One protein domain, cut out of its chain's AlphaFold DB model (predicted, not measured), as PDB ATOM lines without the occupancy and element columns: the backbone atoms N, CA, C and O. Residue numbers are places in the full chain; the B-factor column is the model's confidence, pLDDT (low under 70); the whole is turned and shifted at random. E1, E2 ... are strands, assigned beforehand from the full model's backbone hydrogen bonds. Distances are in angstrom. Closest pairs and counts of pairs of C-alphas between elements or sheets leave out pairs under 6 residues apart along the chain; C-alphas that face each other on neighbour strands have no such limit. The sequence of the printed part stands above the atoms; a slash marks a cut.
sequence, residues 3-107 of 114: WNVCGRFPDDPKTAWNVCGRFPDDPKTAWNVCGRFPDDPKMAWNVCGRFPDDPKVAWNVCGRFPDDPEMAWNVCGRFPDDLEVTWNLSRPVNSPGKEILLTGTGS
ATOM      1  N   TRP A   3      -1.117   9.002 -28.468       88.75
ATOM      2  CA  TRP A   3      -1.254  10.124 -29.396       88.75
ATOM      3  C   TRP A   3      -0.390  11.272 -28.913       88.75
ATOM      4  O   TRP A   3      -0.487  11.677 -27.760       88.75
ATOM      5  N   ASN A   4       0.426  11.813 -29.811       90.50
ATOM      6  CA  ASN A   4       1.268  12.963 -29.523       90.50
ATOM      7  C   ASN A   4       0.900  14.090 -30.484       90.50
ATOM      8  O   ASN A   4       0.945  13.904 -31.701       90.50
ATOM      9  N   VAL A   5       0.548  15.251 -29.944       88.31
ATOM     10  CA  VAL A   5       0.305  16.473 -30.713       88.31
ATOM     11  C   VAL A   5       1.334  17.499 -30.277       88.31
ATOM     12  O   VAL A   5       1.487  17.755 -29.086       88.31
ATOM     13  N   CYS A   6       2.070  18.067 -31.226       88.69
ATOM     14  CA  CYS A   6       3.105  19.054 -30.946       88.69
ATOM     15  C   CYS A   6       2.979  20.230 -31.909       88.69
ATOM     16  O   CYS A   6       2.914  20.018 -33.119       88.69
ATOM     17  N   GLY A   7       2.973  21.463 -31.401       88.12
ATOM     18  CA  GLY A   7       2.921  22.619 -32.291       88.12
ATOM     19  C   GLY A   7       2.697  23.969 -31.627       88.12
ATOM     20  O   GLY A   7       2.621  24.112 -30.407       88.12
ATOM     21  N   ARG A   8       2.603  24.989 -32.482       85.44
ATOM     22  CA  ARG A   8       2.057  26.297 -32.120       85.44
ATOM     23  C   ARG A   8       0.589  26.301 -32.497       85.44
ATOM     24  O   ARG A   8       0.262  26.006 -33.645       85.44
ATOM     25  N   PHE A   9      -0.255  26.626 -31.536       84.62
ATOM     26  CA  PHE A   9      -1.686  26.720 -31.749       84.62
ATOM     27  C   PHE A   9      -2.064  28.181 -32.023       84.62
ATOM     28  O   PHE A   9      -1.334  29.078 -31.587       84.62
ATOM     29  N   PRO A  10      -3.138  28.421 -32.794       82.94
ATOM     30  CA  PRO A  10      -3.693  29.762 -32.963       82.94
ATOM     31  C   PRO A  10      -4.211  30.308 -31.627       82.94
ATOM     32  O   PRO A  10      -4.316  29.552 -30.662       82.94
ATOM     33  N   ASP A  11      -4.538  31.598 -31.594       76.12
ATOM     34  CA  ASP A  11      -5.235  32.234 -30.471       76.12
ATOM     35  C   ASP A  11      -6.621  31.563 -30.287       76.12
ATOM     36  O   ASP A  11      -7.269  31.199 -31.276       76.12
ATOM     37  N   ASP A  12      -7.035  31.315 -29.039       78.31
ATOM     38  CA  ASP A  12      -8.262  30.594 -28.645       78.31
ATOM     39  C   ASP A  12      -8.488  29.225 -29.329       78.31
ATOM     40  O   ASP A  12      -9.547  28.959 -29.926       78.31
ATOM     41  N   PRO A  13      -7.517  28.298 -29.272       81.44
ATOM     42  CA  PRO A  13      -7.641  27.030 -29.965       81.44
ATOM     43  C   PRO A  13      -8.720  26.163 -29.313       81.44
ATOM     44  O   PRO A  13      -8.663  25.843 -28.125       81.44
ATOM     45  N   LYS A  14      -9.675  25.710 -30.132       84.94
ATOM     46  CA  LYS A  14     -10.693  24.724 -29.750       84.94
ATOM     47  C   LYS A  14     -10.316  23.372 -30.321       84.94
ATOM     48  O   LYS A  14     -10.448  23.152 -31.526       84.94
ATOM     49  N   THR A  15      -9.858  22.466 -29.464       83.38
ATOM     50  CA  THR A  15      -9.424  21.135 -29.901       83.38
ATOM     51  C   THR A  15     -10.217  20.050 -29.200       83.38
ATOM     52  O   THR A  15     -10.390  20.078 -27.985       83.38
ATOM     53  N   ALA A  16     -10.707  19.089 -29.982       85.31
ATOM     54  CA  ALA A  16     -11.448  17.947 -29.479       85.31
ATOM     55  C   ALA A  16     -10.827  16.650 -29.998       85.31
ATOM     56  O   ALA A  16     -10.643  16.484 -31.207       85.31
ATOM     57  N   TRP A  17     -10.546  15.715 -29.094       85.75
ATOM     58  CA  TRP A  17     -10.077  14.377 -29.430       85.75
ATOM     59  C   TRP A  17     -11.093  13.347 -28.975       85.75
ATOM     60  O   TRP A  17     -11.386  13.235 -27.789       85.75
ATOM     61  N   ASN A  18     -11.599  12.566 -29.924       85.25
ATOM     62  CA  ASN A  18     -12.553  11.503 -29.658       85.25
ATOM     63  C   ASN A  18     -11.929  10.164 -30.037       85.25
ATOM     64  O   ASN A  18     -11.479   9.989 -31.171       85.25
ATOM     65  N   VAL A  19     -11.932   9.209 -29.112       83.44
ATOM     66  CA  VAL A  19     -11.553   7.824 -29.396       83.44
ATOM     67  C   VAL A  19     -12.711   6.914 -29.036       83.44
ATOM     68  O   VAL A  19     -13.187   6.919 -27.904       83.44
ATOM     69  N   CYS A  20     -13.148   6.127 -30.017       84.12
ATOM     70  CA  CYS A  20     -14.269   5.207 -29.890       84.12
ATOM     71  C   CYS A  20     -13.850   3.795 -30.303       84.12
ATOM     72  O   CYS A  20     -13.298   3.626 -31.390       84.12
ATOM     73  N   GLY A  21     -14.137   2.773 -29.493       84.81
ATOM     74  CA  GLY A  21     -13.829   1.401 -29.907       84.81
ATOM     75  C   GLY A  21     -14.040   0.301 -28.872       84.81
ATOM     76  O   GLY A  21     -14.496   0.520 -27.750       84.81
ATOM     77  N   ARG A  22     -13.703  -0.924 -29.287       82.50
ATOM     78  CA  ARG A  22     -13.452  -2.043 -28.375       82.50
ATOM     79  C   ARG A  22     -11.960  -2.102 -28.121       82.50
ATOM     80  O   ARG A  22     -11.184  -2.130 -29.077       82.50
ATOM     81  N   PHE A  23     -11.591  -2.112 -26.856       83.06
ATOM     82  CA  PHE A  23     -10.204  -2.175 -26.446       83.06
ATOM     83  C   PHE A  23      -9.845  -3.611 -26.053       83.06
ATOM     84  O   PHE A  23     -10.741  -4.372 -25.681       83.06
ATOM     85  N   PRO A  24      -8.568  -4.001 -26.200       81.56
ATOM     86  CA  PRO A  24      -8.065  -5.247 -25.628       81.56
ATOM     87  C   PRO A  24      -8.106  -5.187 -24.095       81.56
ATOM     88  O   PRO A  24      -8.331  -4.111 -23.542       81.56
ATOM     89  N   ASP A  25      -7.864  -6.322 -23.442       79.50
ATOM     90  CA  ASP A  25      -7.683  -6.415 -21.988       79.50
ATOM     91  C   ASP A  25      -6.496  -5.525 -21.547       79.50
ATOM     92  O   ASP A  25      -5.527  -5.354 -22.298       79.50
ATOM     93  N   ASP A  26      -6.602  -4.897 -20.373       80.50
ATOM     94  CA  ASP A  26      -5.639  -3.942 -19.793       80.50
ATOM     95  C   ASP A  26      -5.150  -2.827 -20.743       80.50
ATOM     96  O   ASP A  26      -3.939  -2.580 -20.904       80.50
ATOM     97  N   PRO A  27      -6.054  -2.108 -21.428       83.56
ATOM     98  CA  PRO A  27      -5.646  -1.155 -22.439       83.56
ATOM     99  C   PRO A  27      -5.027   0.086 -21.796       83.56
ATOM    100  O   PRO A  27      -5.629   0.774 -20.971       83.56
ATOM    101  N   LYS A  28      -3.821   0.426 -22.258       86.06
ATOM    102  CA  LYS A  28      -3.121   1.662 -21.888       86.06
ATOM    103  C   LYS A  28      -3.304   2.706 -22.969       86.06
ATOM    104  O   LYS A  28      -2.883   2.489 -24.109       86.06
ATOM    105  N   THR A  29      -3.891   3.840 -22.623       84.62
ATOM    106  CA  THR A  29      -4.272   4.879 -23.582       84.62
ATOM    107  C   THR A  29      -3.731   6.223 -23.115       84.62
ATOM    108  O   THR A  29      -4.056   6.654 -22.016       84.62
ATOM    109  N   ALA A  30      -2.874   6.857 -23.917       87.44
ATOM    110  CA  ALA A  30      -2.170   8.074 -23.524       87.44
ATOM    111  C   ALA A  30      -2.278   9.180 -24.580       87.44
ATOM    112  O   ALA A  30      -2.044   8.925 -25.761       87.44
ATOM    113  N   TRP A  31      -2.550  10.414 -24.162       89.06
ATOM    114  CA  TRP A  31      -2.456  11.598 -25.018       89.06
ATOM    115  C   TRP A  31      -1.442  12.566 -24.442       89.06
ATOM    116  O   TRP A  31      -1.563  12.963 -23.290       89.06
ATOM    117  N   ASN A  32      -0.490  12.987 -25.264       89.31
ATOM    118  CA  ASN A  32       0.443  14.046 -24.928       89.31
ATOM    119  C   ASN A  32       0.236  15.214 -25.890       89.31
ATOM    120  O   ASN A  32       0.355  15.056 -27.108       89.31
ATOM    121  N   VAL A  33      -0.057  16.388 -25.351       87.06
ATOM    122  CA  VAL A  33      -0.173  17.626 -26.112       87.06
ATOM    123  C   VAL A  33       0.919  18.571 -25.646       87.06
ATOM    124  O   VAL A  33       0.939  18.981 -24.491       87.06
ATOM    125  N   CYS A  34       1.823  18.922 -26.555       86.94
ATOM    126  CA  CYS A  34       2.919  19.838 -26.281       86.94
ATOM    127  C   CYS A  34       2.823  21.085 -27.159       86.94
ATOM    128  O   CYS A  34       2.754  20.981 -28.385       86.94
ATOM    129  N   GLY A  35       2.858  22.286 -26.585       86.19
ATOM    130  CA  GLY A  35       2.770  23.468 -27.440       86.19
ATOM    131  C   GLY A  35       2.795  24.833 -26.783       86.19
ATOM    132  O   GLY A  35       3.013  24.994 -25.585       86.19
ATOM    133  N   ARG A  36       2.597  25.844 -27.629       82.56
ATOM    134  CA  ARG A  36       2.332  27.222 -27.210       82.56
ATOM    135  C   ARG A  36       0.887  27.554 -27.559       82.56
ATOM    136  O   ARG A  36       0.533  27.510 -28.736       82.56
ATOM    137  N   PHE A  37       0.122  27.883 -26.530       82.44
ATOM    138  CA  PHE A  37      -1.277  28.277 -26.531       82.44
ATOM    139  C   PHE A  37      -1.310  29.758 -26.143       82.44
ATOM    140  O   PHE A  37      -0.942  30.075 -25.011       82.44
ATOM    141  N   PRO A  38      -1.584  30.658 -27.098       69.81
ATOM    142  CA  PRO A  38      -1.499  32.094 -26.871       69.81
ATOM    143  C   PRO A  38      -2.520  32.577 -25.842       69.81
ATOM    144  O   PRO A  38      -2.088  33.161 -24.857       69.81
ATOM    145  N   ASP A  39      -3.797  32.227 -26.033       79.31
ATOM    146  CA  ASP A  39      -4.936  32.669 -25.221       79.31
ATOM    147  C   ASP A  39      -6.002  31.553 -25.119       79.31
ATOM    148  O   ASP A  39      -6.072  30.678 -25.991       79.31
ATOM    149  N   ASP A  40      -6.725  31.543 -23.994       76.12
ATOM    150  CA  ASP A  40      -7.846  30.686 -23.563       76.12
ATOM    151  C   ASP A  40      -8.055  29.366 -24.337       76.12
ATOM    152  O   ASP A  40      -9.072  29.166 -25.017       76.12
ATOM    153  N   PRO A  41      -7.119  28.401 -24.239       80.88
ATOM    154  CA  PRO A  41      -7.273  27.133 -24.924       80.88
ATOM    155  C   PRO A  41      -8.454  26.357 -24.343       80.88
ATOM    156  O   PRO A  41      -8.539  26.145 -23.135       80.88
ATOM    157  N   LYS A  42      -9.318  25.866 -25.237       84.81
ATOM    158  CA  LYS A  42     -10.413  24.955 -24.893       84.81
ATOM    159  C   LYS A  42     -10.104  23.584 -25.447       84.81
ATOM    160  O   LYS A  42     -10.107  23.373 -26.666       84.81
ATOM    161  N   MET A  43      -9.834  22.642 -24.558       83.19
ATOM    162  CA  MET A  43      -9.452  21.296 -24.950       83.19
ATOM    163  C   MET A  43     -10.385  20.255 -24.352       83.19
ATOM    164  O   MET A  43     -10.619  20.220 -23.148       83.19
ATOM    165  N   ALA A  44     -10.911  19.390 -25.212       84.44
ATOM    166  CA  ALA A  44     -11.807  18.319 -24.818       84.44
ATOM    167  C   ALA A  44     -11.274  16.970 -25.296       84.44
ATOM    168  O   ALA A  44     -10.949  16.792 -26.472       84.44
ATOM    169  N   TRP A  45     -11.248  15.988 -24.407       84.88
ATOM    170  CA  TRP A  45     -10.919  14.611 -24.747       84.88
ATOM    171  C   TRP A  45     -12.058  13.709 -24.325       84.88
ATOM    172  O   TRP A  45     -12.509  13.760 -23.185       84.88
ATOM    173  N   ASN A  46     -12.512  12.868 -25.244       83.69
ATOM    174  CA  ASN A  46     -13.568  11.909 -24.994       83.69
ATOM    175  C   ASN A  46     -13.120  10.506 -25.398       83.69
ATOM    176  O   ASN A  46     -12.701  10.265 -26.534       83.69
ATOM    177  N   VAL A  47     -13.243   9.574 -24.466       80.62
ATOM    178  CA  VAL A  47     -12.902   8.170 -24.660       80.62
ATOM    179  C   VAL A  47     -14.157   7.346 -24.438       80.62
ATOM    180  O   VAL A  47     -14.658   7.257 -23.322       80.62
ATOM    181  N   CYS A  48     -14.658   6.732 -25.506       80.88
ATOM    182  CA  CYS A  48     -15.876   5.937 -25.497       80.88
ATOM    183  C   CYS A  48     -15.575   4.485 -25.882       80.88
ATOM    184  O   CYS A  48     -15.040   4.223 -26.958       80.88
ATOM    185  N   GLY A  49     -15.953   3.494 -25.076       79.62
ATOM    186  CA  GLY A  49     -15.686   2.118 -25.498       79.62
ATOM    187  C   GLY A  49     -16.129   0.994 -24.585       79.62
ATOM    188  O   GLY A  49     -16.779   1.196 -23.564       79.62
ATOM    189  N   ARG A  50     -15.790  -0.228 -24.999       78.56
ATOM    190  CA  ARG A  50     -15.805  -1.398 -24.116       78.56
ATOM    191  C   ARG A  50     -14.375  -1.714 -23.716       78.56
ATOM    192  O   ARG A  50     -13.550  -1.964 -24.595       78.56
ATOM    193  N   PHE A  51     -14.151  -1.707 -22.416       79.62
ATOM    194  CA  PHE A  51     -12.889  -1.983 -21.759       79.62
ATOM    195  C   PHE A  51     -13.080  -3.277 -20.965       79.62
ATOM    196  O   PHE A  51     -13.978  -3.306 -20.121       79.62
ATOM    197  N   PRO A  52     -12.366  -4.357 -21.319       69.00
ATOM    198  CA  PRO A  52     -12.570  -5.663 -20.704       69.00
ATOM    199  C   PRO A  52     -12.143  -5.684 -19.238       69.00
ATOM    200  O   PRO A  52     -13.002  -5.963 -18.414       69.00
ATOM    201  N   ASP A  53     -10.894  -5.291 -18.952       79.50
ATOM    202  CA  ASP A  53     -10.237  -5.325 -17.636       79.50
ATOM    203  C   ASP A  53      -9.238  -4.147 -17.498       79.50
ATOM    204  O   ASP A  53      -8.742  -3.637 -18.510       79.50
ATOM    205  N   ASP A  54      -9.060  -3.652 -16.267       76.75
ATOM    206  CA  ASP A  54      -8.120  -2.622 -15.770       76.75
ATOM    207  C   ASP A  54      -7.621  -1.554 -16.771       76.75
ATOM    208  O   ASP A  54      -6.418  -1.408 -17.040       76.75
ATOM    209  N   PRO A  55      -8.524  -0.741 -17.343       80.62
ATOM    210  CA  PRO A  55      -8.141   0.304 -18.275       80.62
ATOM    211  C   PRO A  55      -7.343   1.415 -17.596       80.62
ATOM    212  O   PRO A  55      -7.764   1.983 -16.588       80.62
ATOM    213  N   LYS A  56      -6.225   1.798 -18.229       85.38
ATOM    214  CA  LYS A  56      -5.411   2.949 -17.819       85.38
ATOM    215  C   LYS A  56      -5.471   4.040 -18.872       85.38
ATOM    216  O   LYS A  56      -5.043   3.849 -20.018       85.38
ATOM    217  N   VAL A  57      -5.972   5.200 -18.475       84.56
ATOM    218  CA  VAL A  57      -6.148   6.368 -19.338       84.56
ATOM    219  C   VAL A  57      -5.330   7.524 -18.774       84.56
ATOM    220  O   VAL A  57      -5.459   7.887 -17.606       84.56
ATOM    221  N   ALA A  58      -4.457   8.086 -19.602       87.00
ATOM    222  CA  ALA A  58      -3.563   9.164 -19.218       87.00
ATOM    223  C   ALA A  58      -3.648  10.318 -20.212       87.00
ATOM    224  O   ALA A  58      -3.572  10.112 -21.425       87.00
ATOM    225  N   TRP A  59      -3.709  11.540 -19.703       87.19
ATOM    226  CA  TRP A  59      -3.511  12.721 -20.526       87.19
ATOM    227  C   TRP A  59      -2.457  13.640 -19.940       87.19
ATOM    228  O   TRP A  59      -2.358  13.826 -18.732       87.19
ATOM    229  N   ASN A  60      -1.643  14.208 -20.812       87.88
ATOM    230  CA  ASN A  60      -0.574  15.104 -20.442       87.88
ATOM    231  C   ASN A  60      -0.590  16.302 -21.379       87.88
ATOM    232  O   ASN A  60      -0.534  16.145 -22.600       87.88
ATOM    233  N   VAL A  61      -0.655  17.496 -20.814       85.44
ATOM    234  CA  VAL A  61      -0.582  18.742 -21.561       85.44
ATOM    235  C   VAL A  61       0.587  19.535 -21.011       85.44
ATOM    236  O   VAL A  61       0.570  19.962 -19.865       85.44
ATOM    237  N   CYS A  62       1.610  19.729 -21.832       85.81
ATOM    238  CA  CYS A  62       2.813  20.462 -21.465       85.81
ATOM    239  C   CYS A  62       2.964  21.665 -22.391       85.81
ATOM    240  O   CYS A  62       2.972  21.537 -23.615       85.81
ATOM    241  N   GLY A  63       3.140  22.862 -21.858       82.94
ATOM    242  CA  GLY A  63       3.298  24.000 -22.748       82.94
ATOM    243  C   GLY A  63       3.177  25.350 -22.099       82.94
ATOM    244  O   GLY A  63       2.894  25.485 -20.918       82.94
ATOM    245  N   ARG A  64       3.370  26.382 -22.913       80.00
ATOM    246  CA  ARG A  64       2.987  27.737 -22.515       80.00
ATOM    247  C   ARG A  64       1.496  27.880 -22.784       80.00
ATOM    248  O   ARG A  64       1.125  27.885 -23.952       80.00
ATOM    249  N   PHE A  65       0.697  27.974 -21.735       79.06
ATOM    250  CA  PHE A  65      -0.729  28.295 -21.768       79.06
ATOM    251  C   PHE A  65      -1.015  29.435 -20.773       79.06
ATOM    252  O   PHE A  65      -0.179  29.669 -19.888       79.06
ATOM    253  N   PRO A  66      -2.131  30.169 -20.947       74.62
ATOM    254  CA  PRO A  66      -2.582  31.195 -20.002       74.62
ATOM    255  C   PRO A  66      -2.870  30.610 -18.614       74.62
ATOM    256  O   PRO A  66      -2.800  29.400 -18.413       74.62
ATOM    257  N   ASP A  67      -3.146  31.475 -17.638       71.50
ATOM    258  CA  ASP A  67      -3.374  31.044 -16.256       71.50
ATOM    259  C   ASP A  67      -4.632  30.163 -16.103       71.50
ATOM    260  O   ASP A  67      -4.582  29.230 -15.304       71.50
ATOM    261  N   ASP A  68      -5.662  30.376 -16.938       71.38
ATOM    262  CA  ASP A  68      -6.977  29.719 -16.841       71.38
ATOM    263  C   ASP A  68      -7.349  28.916 -18.117       71.38
ATOM    264  O   ASP A  68      -8.237  29.307 -18.878       71.38
ATOM    265  N   PRO A  69      -6.670  27.795 -18.427       75.75
ATOM    266  CA  PRO A  69      -7.045  26.954 -19.560       75.75
ATOM    267  C   PRO A  69      -8.309  26.129 -19.264       75.75
ATOM    268  O   PRO A  69      -8.389  25.433 -18.256       75.75
ATOM    269  N   GLU A  70      -9.264  26.093 -20.196       81.19
ATOM    270  CA  GLU A  70     -10.447  25.237 -20.066       81.19
ATOM    271  C   GLU A  70     -10.155  23.831 -20.609       81.19
ATOM    272  O   GLU A  70      -9.978  23.622 -21.816       81.19
ATOM    273  N   MET A  71     -10.148  22.834 -19.724       77.75
ATOM    274  CA  MET A  71      -9.942  21.436 -20.104       77.75
ATOM    275  C   MET A  71     -11.110  20.559 -19.661       77.75
ATOM    276  O   MET A  71     -11.682  20.739 -18.591       77.75
ATOM    277  N   ALA A  72     -11.468  19.583 -20.487       80.81
ATOM    278  CA  ALA A  72     -12.496  18.607 -20.158       80.81
ATOM    279  C   ALA A  72     -12.065  17.211 -20.605       80.81
ATOM    280  O   ALA A  72     -11.729  16.987 -21.769       80.81
ATOM    281  N   TRP A  73     -12.135  16.252 -19.689       79.69
ATOM    282  CA  TRP A  73     -11.841  14.848 -19.950       79.69
ATOM    283  C   TRP A  73     -13.092  14.030 -19.680       79.69
ATOM    284  O   TRP A  73     -13.649  14.064 -18.584       79.69
ATOM    285  N   ASN A  74     -13.538  13.267 -20.664       79.12
ATOM    286  CA  ASN A  74     -14.690  12.401 -20.526       79.12
ATOM    287  C   ASN A  74     -14.335  10.964 -20.895       79.12
ATOM    288  O   ASN A  74     -13.653  10.699 -21.883       79.12
ATOM    289  N   VAL A  75     -14.811  10.034 -20.075       76.69
ATOM    290  CA  VAL A  75     -14.590   8.600 -20.236       76.69
ATOM    291  C   VAL A  75     -15.938   7.911 -20.066       76.69
ATOM    292  O   VAL A  75     -16.564   7.968 -19.004       76.69
ATOM    293  N   CYS A  76     -16.422   7.314 -21.153       74.75
ATOM    294  CA  CYS A  76     -17.762   6.754 -21.281       74.75
ATOM    295  C   CYS A  76     -17.714   5.319 -21.814       74.75
ATOM    296  O   CYS A  76     -16.849   4.952 -22.605       74.75
ATOM    297  N   GLY A  77     -18.696   4.503 -21.437       74.62
ATOM    298  CA  GLY A  77     -18.825   3.137 -21.935       74.62
ATOM    299  C   GLY A  77     -18.798   2.080 -20.841       74.62
ATOM    300  O   GLY A  77     -19.108   2.366 -19.687       74.62
ATOM    301  N   ARG A  78     -18.521   0.834 -21.235       73.69
ATOM    302  CA  ARG A  78     -18.519  -0.309 -20.317       73.69
ATOM    303  C   ARG A  78     -17.097  -0.514 -19.824       73.69
ATOM    304  O   ARG A  78     -16.245  -0.896 -20.625       73.69
ATOM    305  N   PHE A  79     -16.894  -0.254 -18.543       72.44
ATOM    306  CA  PHE A  79     -15.630  -0.434 -17.848       72.44
ATOM    307  C   PHE A  79     -15.786  -1.505 -16.769       72.44
ATOM    308  O   PHE A  79     -16.918  -1.747 -16.328       72.44
ATOM    309  N   PRO A  80     -14.677  -2.121 -16.349       68.19
ATOM    310  CA  PRO A  80     -14.609  -2.755 -15.043       68.19
ATOM    311  C   PRO A  80     -14.672  -1.671 -13.957       68.19
ATOM    312  O   PRO A  80     -14.543  -0.477 -14.246       68.19
ATOM    313  N   ASP A  81     -14.867  -2.080 -12.707       67.31
ATOM    314  CA  ASP A  81     -14.917  -1.153 -11.571       67.31
ATOM    315  C   ASP A  81     -13.582  -0.393 -11.367       67.31
ATOM    316  O   ASP A  81     -13.582   0.723 -10.843       67.31
ATOM    317  N   ASP A  82     -12.475  -0.939 -11.884       72.56
ATOM    318  CA  ASP A  82     -11.096  -0.481 -11.670       72.56
ATOM    319  C   ASP A  82     -10.534   0.366 -12.834       72.56
ATOM    320  O   ASP A  82      -9.439   0.144 -13.352       72.56
ATOM    321  N   LEU A  83     -11.284   1.382 -13.275       77.12
ATOM    322  CA  LEU A  83     -10.782   2.364 -14.245       77.12
ATOM    323  C   LEU A  83      -9.803   3.348 -13.580       77.12
ATOM    324  O   LEU A  83     -10.186   4.149 -12.721       77.12
ATOM    325  N   GLU A  84      -8.560   3.364 -14.060       82.44
ATOM    326  CA  GLU A  84      -7.559   4.359 -13.677       82.44
ATOM    327  C   GLU A  84      -7.508   5.498 -14.696       82.44
ATOM    328  O   GLU A  84      -7.127   5.318 -15.858       82.44
ATOM    329  N   VAL A  85      -7.837   6.704 -14.234       81.31
ATOM    330  CA  VAL A  85      -7.718   7.923 -15.028       81.31
ATOM    331  C   VAL A  85      -6.727   8.876 -14.381       81.31
ATOM    332  O   VAL A  85      -6.835   9.189 -13.195       81.31
ATOM    333  N   THR A  86      -5.778   9.368 -15.174       86.44
ATOM    334  CA  THR A  86      -4.764  10.335 -14.748       86.44
ATOM    335  C   THR A  86      -4.667  11.480 -15.746       86.44
ATOM    336  O   THR A  86      -4.725  11.272 -16.958       86.44
ATOM    337  N   TRP A  87      -4.500  12.700 -15.251       85.81
ATOM    338  CA  TRP A  87      -4.194  13.848 -16.093       85.81
ATOM    339  C   TRP A  87      -3.106  14.709 -15.463       85.81
ATOM    340  O   TRP A  87      -3.014  14.820 -14.241       85.81
ATOM    341  N   ASN A  88      -2.278  15.299 -16.318       86.38
ATOM    342  CA  ASN A  88      -1.202  16.205 -15.949       86.38
ATOM    343  C   ASN A  88      -1.244  17.428 -16.860       86.38
ATOM    344  O   ASN A  88      -1.379  17.305 -18.077       86.38
ATOM    345  N   LEU A  89      -1.103  18.599 -16.261       84.44
ATOM    346  CA  LEU A  89      -1.023  19.873 -16.943       84.44
ATOM    347  C   LEU A  89       0.201  20.615 -16.414       84.44
ATOM    348  O   LEU A  89       0.289  20.885 -15.219       84.44
ATOM    349  N   SER A  90       1.152  20.915 -17.293       85.44
ATOM    350  CA  SER A  90       2.463  21.427 -16.915       85.44
ATOM    351  C   SER A  90       2.818  22.689 -17.711       85.44
ATOM    352  O   SER A  90       2.894  22.670 -18.944       85.44
ATOM    353  N   ARG A  91       2.987  23.829 -17.018       83.50
ATOM    354  CA  ARG A  91       3.420  25.097 -17.642       83.50
ATOM    355  C   ARG A  91       4.735  25.619 -17.085       83.50
ATOM    356  O   ARG A  91       4.832  25.855 -15.877       83.50
ATOM    357  N   PRO A  92       5.712  25.947 -17.949       73.44
ATOM    358  CA  PRO A  92       6.882  26.688 -17.519       73.44
ATOM    359  C   PRO A  92       6.449  28.103 -17.128       73.44
ATOM    360  O   PRO A  92       5.885  28.840 -17.942       73.44
ATOM    361  N   VAL A  93       6.728  28.501 -15.890       71.25
ATOM    362  CA  VAL A  93       6.559  29.895 -15.463       71.25
ATOM    363  C   VAL A  93       7.807  30.699 -15.820       71.25
ATOM    364  O   VAL A  93       8.889  30.147 -16.006       71.25
ATOM    365  N   ASN A  94       7.676  32.025 -15.916       62.84
ATOM    366  CA  ASN A  94       8.747  32.956 -16.317       62.84
ATOM    367  C   ASN A  94       9.954  33.020 -15.339       62.84
ATOM    368  O   ASN A  94      10.759  33.944 -15.404       62.84
ATOM    369  N   SER A  95      10.096  32.047 -14.435       60.53
ATOM    370  CA  SER A  95      11.255  31.843 -13.569       60.53
ATOM    371  C   SER A  95      11.991  30.556 -13.960       60.53
ATOM    372  O   SER A  95      11.361  29.497 -14.001       60.53
ATOM    373  N   PRO A  96      13.316  30.604 -14.199       55.34
ATOM    374  CA  PRO A  96      14.093  29.405 -14.492       55.34
ATOM    375  C   PRO A  96      13.967  28.391 -13.344       55.34
ATOM    376  O   PRO A  96      14.196  28.726 -12.183       55.34
ATOM    377  N   GLY A  97      13.570  27.159 -13.678       61.91
ATOM    378  CA  GLY A  97      13.432  26.051 -12.727       61.91
ATOM    379  C   GLY A  97      12.087  25.951 -12.000       61.91
ATOM    380  O   GLY A  97      11.958  25.107 -11.117       61.91
ATOM    381  N   LYS A  98      11.086  26.775 -12.344       65.19
ATOM    382  CA  LYS A  98       9.722  26.644 -11.810       65.19
ATOM    383  C   LYS A  98       8.744  26.238 -12.914       65.19
ATOM    384  O   LYS A  98       8.708  26.837 -13.988       65.19
ATOM    385  N   GLU A  99       7.932  25.235 -12.618       74.69
ATOM    386  CA  GLU A  99       6.831  24.755 -13.450       74.69
ATOM    387  C   GLU A  99       5.594  24.640 -12.561       74.69
ATOM    388  O   GLU A  99       5.702  24.239 -11.399       74.69
ATOM    389  N   ILE A 100       4.432  25.036 -13.075       77.38
ATOM    390  CA  ILE A 100       3.163  24.743 -12.409       77.38
ATOM    391  C   ILE A 100       2.677  23.419 -12.961       77.38
ATOM    392  O   ILE A 100       2.462  23.304 -14.167       77.38
ATOM    393  N   LEU A 101       2.534  22.449 -12.063       79.88
ATOM    394  CA  LEU A 101       2.017  21.126 -12.355       79.88
ATOM    395  C   LEU A 101       0.658  20.972 -11.670       79.88
ATOM    396  O   LEU A 101       0.577  20.956 -10.442       79.88
ATOM    397  N   LEU A 102      -0.397  20.862 -12.470       78.12
ATOM    398  CA  LEU A 102      -1.718  20.455 -12.014       78.12
ATOM    399  C   LEU A 102      -1.903  18.991 -12.398       78.12
ATOM    400  O   LEU A 102      -1.790  18.627 -13.567       78.12
ATOM    401  N   THR A 103      -2.155  18.146 -11.406       79.19
ATOM    402  CA  THR A 103      -2.394  16.717 -11.613       79.19
ATOM    403  C   THR A 103      -3.714  16.330 -10.991       79.19
ATOM    404  O   THR A 103      -4.018  16.766  -9.879       79.19
ATOM    405  N   GLY A 104      -4.443  15.432 -11.634       78.00
ATOM    406  CA  GLY A 104      -5.606  14.819 -11.022       78.00
ATOM    407  C   GLY A 104      -5.732  13.362 -11.401       78.00
ATOM    408  O   GLY A 104      -5.242  12.901 -12.434       78.00
ATOM    409  N   THR A 105      -6.385  12.633 -10.509       74.00
ATOM    410  CA  THR A 105      -6.706  11.227 -10.697       74.00
ATOM    411  C   THR A 105      -8.172  11.018 -10.373       74.00
ATOM    412  O   THR A 105      -8.749  11.754  -9.568       74.00
ATOM    413  N   GLY A 106      -8.796  10.043 -11.015       67.19
ATOM    414  CA  GLY A 106     -10.152   9.678 -10.657       67.19
ATOM    415  C   GLY A 106     -10.637   8.426 -11.354       67.19
ATOM    416  O   GLY A 106     -10.013   7.924 -12.282       67.19
ATOM    417  N   SER A 107     -11.769   7.923 -10.870       60.97
ATOM    418  CA  SER A 107     -12.274   6.602 -11.257       60.97
ATOM    419  C   SER A 107     -13.690   6.646 -11.834       60.97
ATOM    420  O   SER A 107     -14.245   5.599 -12.150       60.97
TER     421      SER A 107
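AT A GLANCE: This is residues 3 to 107 of the 114 residues of an uncharacterized protein of Verrucomicrobia bacterium (UniProt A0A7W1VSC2). The chain is wound in stacked turns, a flattened solenoid, in which it runs along one wall with E1, crosses to the other with E2, comes back with E3, and so on to E7. The two walls are sheets partly face to face, E1, E3, E5 and E7 on one side and E2, E4 and E6 on the other, and at the end E8 folds back beside E7 as a hairpin that extends the first wall. The printed part has 105 residues, with no named helix and eight strands, E1 to E8 in order along the chain: an all-strand domain. The sheet of five, E1, E3, E5, E7, E8, is mixed, and the sheet of three, E2, E4, E6, is parallel. The whole is compact, with a radius of gyration of the C-alphas of 14.8 A, and elongated, spanning 44 by 26 by 19 A.

HOW THE PARTS SIT: E1, residues 3 to 8, is an edge strand, parallel to E3, residues 28 to 36, at 4 degrees; N 5 and O 32 are 2.8 A apart, within hydrogen-bond range. E2, residues 14 to 22, is an edge strand of the other sheet, parallel to E4, residues 42 to 50, at 6 degrees, with N 17 and O 44 at 2.9 A. E3 is parallel to E5, residues 56 to 64, at 7 degrees, with N 31 and O 58 at 2.9 A. E4 is parallel to E6, residues 70 to 78, at 7 degrees, with N 47 and O 74 at 2.8 A. E5 is parallel to E7, residues 84 to 92, at 10 degrees, with N 61 and O 88 at 2.8 A. E7 and E8, residues 99 to 106, form a hairpin, antiparallel at 169 degrees, with N 89 and O 102 at 2.8 A. Between the sheets, E3 and E4 are apart, for instance, while E6 and E7 are near each other. The sheet of five is twisted: its C-alphas lie up to 4.5 A off its best plane.

IN THESE COORDINATES: E1 begins at C-alpha 3 (-1.254, 10.124, -29.396) and is 16.7 A long. E2, E4 and E7 are each 26.9 A long, E3 26.7 A, E5 26.6 A and E6 26.8 A. E2 begins at C-alpha 14 (-10.693, 24.724, -29.750). E8, 22.9 A long, ends at C-alpha 106 (-10.152, 9.678, -10.657).

THE WHOLE: The two C-alphas farthest apart, those of Pro 52 and Ser 95, are 45.0 A apart. The printed part has no cut. The six links from E1 to E7 are tight, and the link from E7 to E8 is short. The mean pLDDT of the printed part is 79.9; residues 38, 52, 80 to 81, 94 to 98 and 106 to 107 are under 70.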